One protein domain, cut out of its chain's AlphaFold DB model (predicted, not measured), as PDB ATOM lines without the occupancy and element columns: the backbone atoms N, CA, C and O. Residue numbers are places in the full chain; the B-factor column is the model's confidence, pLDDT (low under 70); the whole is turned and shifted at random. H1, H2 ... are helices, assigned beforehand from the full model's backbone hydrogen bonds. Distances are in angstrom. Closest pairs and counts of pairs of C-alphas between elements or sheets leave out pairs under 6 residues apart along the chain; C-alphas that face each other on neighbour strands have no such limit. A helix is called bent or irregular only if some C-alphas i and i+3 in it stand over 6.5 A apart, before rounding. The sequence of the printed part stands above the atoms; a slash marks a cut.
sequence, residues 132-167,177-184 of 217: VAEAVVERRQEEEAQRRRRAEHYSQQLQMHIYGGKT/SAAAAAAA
ATOM      1  N   VAL A 132     137.658 211.257 235.140       87.00
ATOM      2  CA  VAL A 132     138.729 212.121 235.649       87.00
ATOM      3  C   VAL A 132     138.642 212.264 237.175       87.00
ATOM      4  O   VAL A 132     139.670 212.420 237.836       87.00
ATOM      5  N   ALA A 133     137.444 212.183 237.763       87.94
ATOM      6  CA  ALA A 133     137.272 212.257 239.210       87.94
ATOM      7  C   ALA A 133     137.890 211.045 239.930       87.94
ATOM      8  O   ALA A 133     138.482 211.221 240.998       87.94
ATOM      9  N   GLU A 134     137.839 209.847 239.333       86.50
ATOM     10  CA  GLU A 134     138.474 208.636 239.878       86.50
ATOM     11  C   GLU A 134     139.991 208.840 240.032       86.50
ATOM     12  O   GLU A 134     140.555 208.563 241.093       86.50
ATOM     13  N   ALA A 135     140.642 209.447 239.033       83.50
ATOM     14  CA  ALA A 135     142.068 209.773 239.081       83.50
ATOM     15  C   ALA A 135     142.419 210.778 240.201       83.50
ATOM     16  O   ALA A 135     143.464 210.659 240.850       83.50
ATOM     17  N   VAL A 136     141.546 211.758 240.469       86.62
ATOM     18  CA  VAL A 136     141.722 212.720 241.575       86.62
ATOM     19  C   VAL A 136     141.596 212.026 242.931       86.62
ATOM     20  O   VAL A 136     142.372 212.315 243.847       86.62
ATOM     21  N   VAL A 137     140.642 211.104 243.070       88.25
ATOM     22  CA  VAL A 137     140.470 210.307 244.291       88.25
ATOM     23  C   VAL A 137     141.686 209.411 244.519       88.25
ATOM     24  O   VAL A 137     142.239 209.423 245.619       88.25
ATOM     25  N   GLU A 138     142.161 208.709 243.487       86.31
ATOM     26  CA  GLU A 138     143.368 207.876 243.567       86.31
ATOM     27  C   GLU A 138     144.585 208.705 244.013       86.31
ATOM     28  O   GLU A 138     145.357 208.266 244.867       86.31
ATOM     29  N   ARG A 139     144.741 209.935 243.501       86.12
ATOM     30  CA  ARG A 139     145.814 210.850 243.924       86.12
ATOM     31  C   ARG A 139     145.738 211.180 245.418       86.12
ATOM     32  O   ARG A 139     146.749 211.068 246.108       86.12
ATOM     33  N   ARG A 140     144.555 211.542 245.926       87.25
ATOM     34  CA  ARG A 140     144.357 211.861 247.354       87.25
ATOM     35  C   ARG A 140     144.663 210.664 248.248       87.25
ATOM     36  O   ARG A 140     145.400 210.798 249.219       87.25
ATOM     37  N   GLN A 141     144.169 209.484 247.877       86.00
ATOM     38  CA  GLN A 141     144.442 208.244 248.607       86.00
ATOM     39  C   GLN A 141     145.940 207.913 248.626       86.00
ATOM     40  O   GLN A 141     146.476 207.478 249.647       86.00
ATOM     41  N   GLU A 142     146.643 208.141 247.514       87.06
ATOM     42  CA  GLU A 142     148.088 207.952 247.445       87.06
ATOM     43  C   GLU A 142     148.840 208.928 248.367       87.06
ATOM     44  O   GLU A 142     149.763 208.516 249.076       87.06
ATOM     45  N   GLU A 143     148.453 210.205 248.379       83.94
ATOM     46  CA  GLU A 143     149.030 211.239 249.246       83.94
ATOM     47  C   GLU A 143     148.799 210.934 250.732       83.94
ATOM     48  O   GLU A 143     149.738 210.983 251.529       83.94
ATOM     49  N   GLU A 144     147.582 210.544 251.107       85.31
ATOM     50  CA  GLU A 144     147.239 210.127 252.469       85.31
ATOM     51  C   GLU A 144     148.032 208.890 252.898       85.31
ATOM     52  O   GLU A 144     148.613 208.862 253.986       85.31
ATOM     53  N   ALA A 145     148.151 207.887 252.024       84.00
ATOM     54  CA  ALA A 145     148.960 206.704 252.294       84.00
ATOM     55  C   ALA A 145     150.450 207.048 252.465       84.00
ATOM     56  O   ALA A 145     151.147 206.409 253.258       84.00
ATOM     57  N   GLN A 146     150.958 208.051 251.745       84.38
ATOM     58  CA  GLN A 146     152.329 208.539 251.908       84.38
ATOM     59  C   GLN A 146     152.522 209.289 253.220       84.38
ATOM     60  O   GLN A 146     153.508 209.030 253.910       84.38
ATOM     61  N   ARG A 147     151.576 210.159 253.589       79.19
ATOM     62  CA  ARG A 147     151.566 210.840 254.891       79.19
ATOM     63  C   ARG A 147     151.559 209.826 256.030       79.19
ATOM     64  O   ARG A 147     152.406 209.913 256.915       79.19
ATOM     65  N   ARG A 148     150.703 208.801 255.948       82.44
ATOM     66  CA  ARG A 148     150.630 207.727 256.947       82.44
ATOM     67  C   ARG A 148     151.956 206.978 257.089       82.44
ATOM     68  O   ARG A 148     152.472 206.870 258.191       82.44
ATOM     69  N   ARG A 149     152.565 206.548 255.977       81.62
ATOM     70  CA  ARG A 149     153.871 205.858 255.994       81.62
ATOM     71  C   ARG A 149     154.999 206.725 256.554       81.62
ATOM     72  O   ARG A 149     155.878 206.211 257.236       81.62
ATOM     73  N   ARG A 150     155.006 208.028 256.249       79.38
ATOM     74  CA  ARG A 150     155.994 208.971 256.802       79.38
ATOM     75  C   ARG A 150     155.819 209.127 258.309       79.38
ATOM     76  O   ARG A 150     156.815 209.068 259.022       79.38
ATOM     77  N   ALA A 151     154.580 209.266 258.777       77.06
ATOM     78  CA  ALA A 151     154.265 209.333 260.200       77.06
ATOM     79  C   ALA A 151     154.674 208.043 260.937       77.06
ATOM     80  O   ALA A 151     155.315 208.126 261.978       77.06
ATOM     81  N   GLU A 152     154.387 206.868 260.363       78.88
ATOM     82  CA  GLU A 152     154.806 205.558 260.894       78.88
ATOM     83  C   GLU A 152     156.336 205.410 260.953       78.88
ATOM     84  O   GLU A 152     156.890 204.945 261.944       78.88
ATOM     85  N   HIS A 153     157.047 205.818 259.902       81.38
ATOM     86  CA  HIS A 153     158.508 205.763 259.883       81.38
ATOM     87  C   HIS A 153     159.125 206.716 260.914       81.38
ATOM     88  O   HIS A 153     160.076 206.363 261.607       81.38
ATOM     89  N   TYR A 154     158.573 207.924 261.039       75.81
ATOM     90  CA  TYR A 154     159.026 208.898 262.022       75.81
ATOM     91  C   TYR A 154     158.756 208.425 263.458       75.81
ATOM     92  O   TYR A 154     159.637 208.524 264.312       75.81
ATOM     93  N   SER A 155     157.578 207.845 263.730       71.69
ATOM     94  CA  SER A 155     157.271 207.285 265.050       71.69
ATOM     95  C   SER A 155     158.205 206.125 265.406       71.69
ATOM     96  O   SER A 155     158.712 206.086 266.525       71.69
ATOM     97  N   GLN A 156     158.533 205.252 264.447       75.56
ATOM     98  CA  GLN A 156     159.552 204.211 264.627       75.56
ATOM     99  C   GLN A 156     160.937 204.802 264.930       75.56
ATOM    100  O   GLN A 156     161.622 204.317 265.831       75.56
ATOM    101  N   GLN A 157     161.355 205.865 264.232       76.81
ATOM    102  CA  GLN A 157     162.638 206.529 264.496       76.81
ATOM    103  C   GLN A 157     162.711 207.164 265.890       76.81
ATOM    104  O   GLN A 157     163.744 207.040 266.555       76.81
ATOM    105  N   LEU A 158     161.631 207.813 266.340       77.31
ATOM    106  CA  LEU A 158     161.536 208.351 267.699       77.31
ATOM    107  C   LEU A 158     161.587 207.242 268.744       77.31
ATOM    108  O   LEU A 158     162.326 207.358 269.719       77.31
ATOM    109  N   GLN A 159     160.840 206.156 268.534       74.56
ATOM    110  CA  GLN A 159     160.842 205.015 269.442       74.56
ATOM    111  C   GLN A 159     162.257 204.435 269.577       74.56
ATOM    112  O   GLN A 159     162.738 204.254 270.691       74.56
ATOM    113  N   MET A 160     162.980 204.254 268.468       70.19
ATOM    114  CA  MET A 160     164.380 203.812 268.495       70.19
ATOM    115  C   MET A 160     165.308 204.780 269.249       70.19
ATOM    116  O   MET A 160     166.177 204.328 269.991       70.19
ATOM    117  N   HIS A 161     165.120 206.098 269.104       69.00
ATOM    118  CA  HIS A 161     165.894 207.094 269.859       69.00
ATOM    119  C   HIS A 161     165.614 207.045 271.367       69.00
ATOM    120  O   HIS A 161     166.549 207.143 272.160       69.00
ATOM    121  N   ILE A 162     164.351 206.857 271.763       70.06
ATOM    122  CA  ILE A 162     163.934 206.770 273.170       70.06
ATOM    123  C   ILE A 162     164.503 205.503 273.829       70.06
ATOM    124  O   ILE A 162     165.051 205.575 274.927       70.06
ATOM    125  N   TYR A 163     164.444 204.351 273.151       62.31
ATOM    126  CA  TYR A 163     164.997 203.086 273.660       62.31
ATOM    127  C   TYR A 163     166.540 203.058 273.694       62.31
ATOM    128  O   TYR A 163     167.117 202.280 274.450       62.31
ATOM    129  N   GLY A 164     167.216 203.912 272.915       64.50
ATOM    130  CA  GLY A 164     168.679 204.007 272.821       64.50
ATOM    131  C   GLY A 164     169.385 204.811 273.925       64.50
ATOM    132  O   GLY A 164     170.593 205.014 273.833       64.50
ATOM    133  N   GLY A 165     168.676 205.274 274.961       54.38
ATOM    134  CA  GLY A 165     169.310 205.787 276.186       54.38
ATOM    135  C   GLY A 165     169.728 207.263 276.190       54.38
ATOM    136  O   GLY A 165     170.640 207.630 276.925       54.38
ATOM    137  N   LYS A 166     169.061 208.139 275.429       51.38
ATOM    138  CA  LYS A 166     169.087 209.587 275.706       51.38
ATOM    139  C   LYS A 166     167.721 210.029 276.212       51.38
ATOM    140  O   LYS A 166     166.875 210.463 275.436       51.38
ATOM    141  N   THR A 167     167.508 209.934 277.520       45.44
ATOM    142  CA  THR A 167     166.518 210.770 278.202       45.44
ATOM    143  C   THR A 167     166.935 212.221 277.985       45.44
ATOM    144  O   THR A 167     167.847 212.725 278.634       45.44
ATOM    145  N   SER A 177     155.124 217.253 269.055       59.31
ATOM    146  CA  SER A 177     154.633 218.397 268.276       59.31
ATOM    147  C   SER A 177     155.448 218.607 266.994       59.31
ATOM    148  O   SER A 177     154.879 218.718 265.908       59.31
ATOM    149  N   ALA A 178     156.782 218.552 267.078       58.09
ATOM    150  CA  ALA A 178     157.669 218.596 265.915       58.09
ATOM    151  C   ALA A 178     157.457 217.386 264.984       58.09
ATOM    152  O   ALA A 178     157.499 217.537 263.764       58.09
ATOM    153  N   ALA A 179     157.144 216.213 265.547       53.38
ATOM    154  CA  ALA A 179     156.731 215.014 264.819       53.38
ATOM    155  C   ALA A 179     155.473 215.238 263.982       53.38
ATOM    156  O   ALA A 179     155.439 214.936 262.788       53.38
ATOM    157  N   ALA A 180     154.431 215.772 264.624       56.97
ATOM    158  CA  ALA A 180     153.153 216.055 263.998       56.97
ATOM    159  C   ALA A 180     153.294 217.147 262.928       56.97
ATOM    160  O   ALA A 180     152.740 217.011 261.839       56.97
ATOM    161  N   ALA A 181     154.102 218.180 263.189       59.09
ATOM    162  CA  ALA A 181     154.408 219.240 262.232       59.09
ATOM    163  C   ALA A 181     155.214 218.733 261.020       59.09
ATOM    164  O   ALA A 181     154.896 219.088 259.887       59.09
ATOM    165  N   ALA A 182     156.202 217.851 261.218       54.88
ATOM    166  CA  ALA A 182     156.969 217.231 260.134       54.88
ATOM    167  C   ALA A 182     156.131 216.236 259.306       54.88
ATOM    168  O   ALA A 182     156.288 216.154 258.089       54.88
ATOM    169  N   ALA A 183     155.202 215.513 259.940       52.25
ATOM    170  CA  ALA A 183     154.225 214.663 259.256       52.25
ATOM    171  C   ALA A 183     153.165 215.475 258.480       52.25
ATOM    172  O   ALA A 183     152.633 214.987 257.478       52.25
ATOM    173  N   ALA A 184     152.882 216.707 258.918       55.25
ATOM    174  CA  ALA A 184     151.976 217.654 258.270       55.25
ATOM    175  C   ALA A 184     152.652 218.550 257.212       55.25
ATOM    176  O   ALA A 184     151.952 219.233 256.462       55.25
TER     177      ALA A 184
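This is residues 132 to 167 and 177 to 184 of the 217 residues of the protein "Histone deacetylase" of Pycnococcus provasolii (UniProt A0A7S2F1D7). One long, straight helix, H1, makes most of the length of this rod, and a short helix, H2, lies alongside a part of it, running opposite ways. H1 meets H2 with residues 147 to 155 alone, and on both sides of that stretch it sticks out, with residues 132 to 145 towards one end and residues 159 to 167, of which 159 to 163 belong to H1, towards the other. The printed part has 44 residues with two named helices, H1 then H2, and no named strand; the class is all helix. It is extended, with a radius of gyration of the C-alphas of 14.8 A, and spans 51 by 16 by 6 A.

H1, residues 132 to 163, touches H2, residues 177 to 184, with 9 pairs of C-alphas within 8 A. The closest C-alphas of the two are those of Ala 151 and Ala 183, 5.4 A apart. Their lines stand at a shallow tilt of 27 degrees, opposite ways, and their centres are 12.2 A apart. In H1 and H2 every O i to N i+4 pair is within hydrogen-bond range.

H1 has 32 residues and measures 47.1 A from C-alpha 132 at (138.729, 212.121, 235.649) to C-alpha 163 at (164.997, 203.086, 273.660). H2 has 8 residues and measures 10.4 A from its first C-alpha to its last, C-alpha 184 at (151.976, 217.654, 258.270). Neither helix is bent.

The two C-alphas farthest apart are those of Val 132 and Gly 165, at 51.2 A. Residues 168 to 176 are cut out and not printed, and C-alphas 167 and 177 are 17.3 A apart across the cut. The link from H1 to H2 runs across this cut. The mean pLDDT of the printed part is 73.6; residue 161, residues 163 to 167 and residues 177 to 184 are under 70.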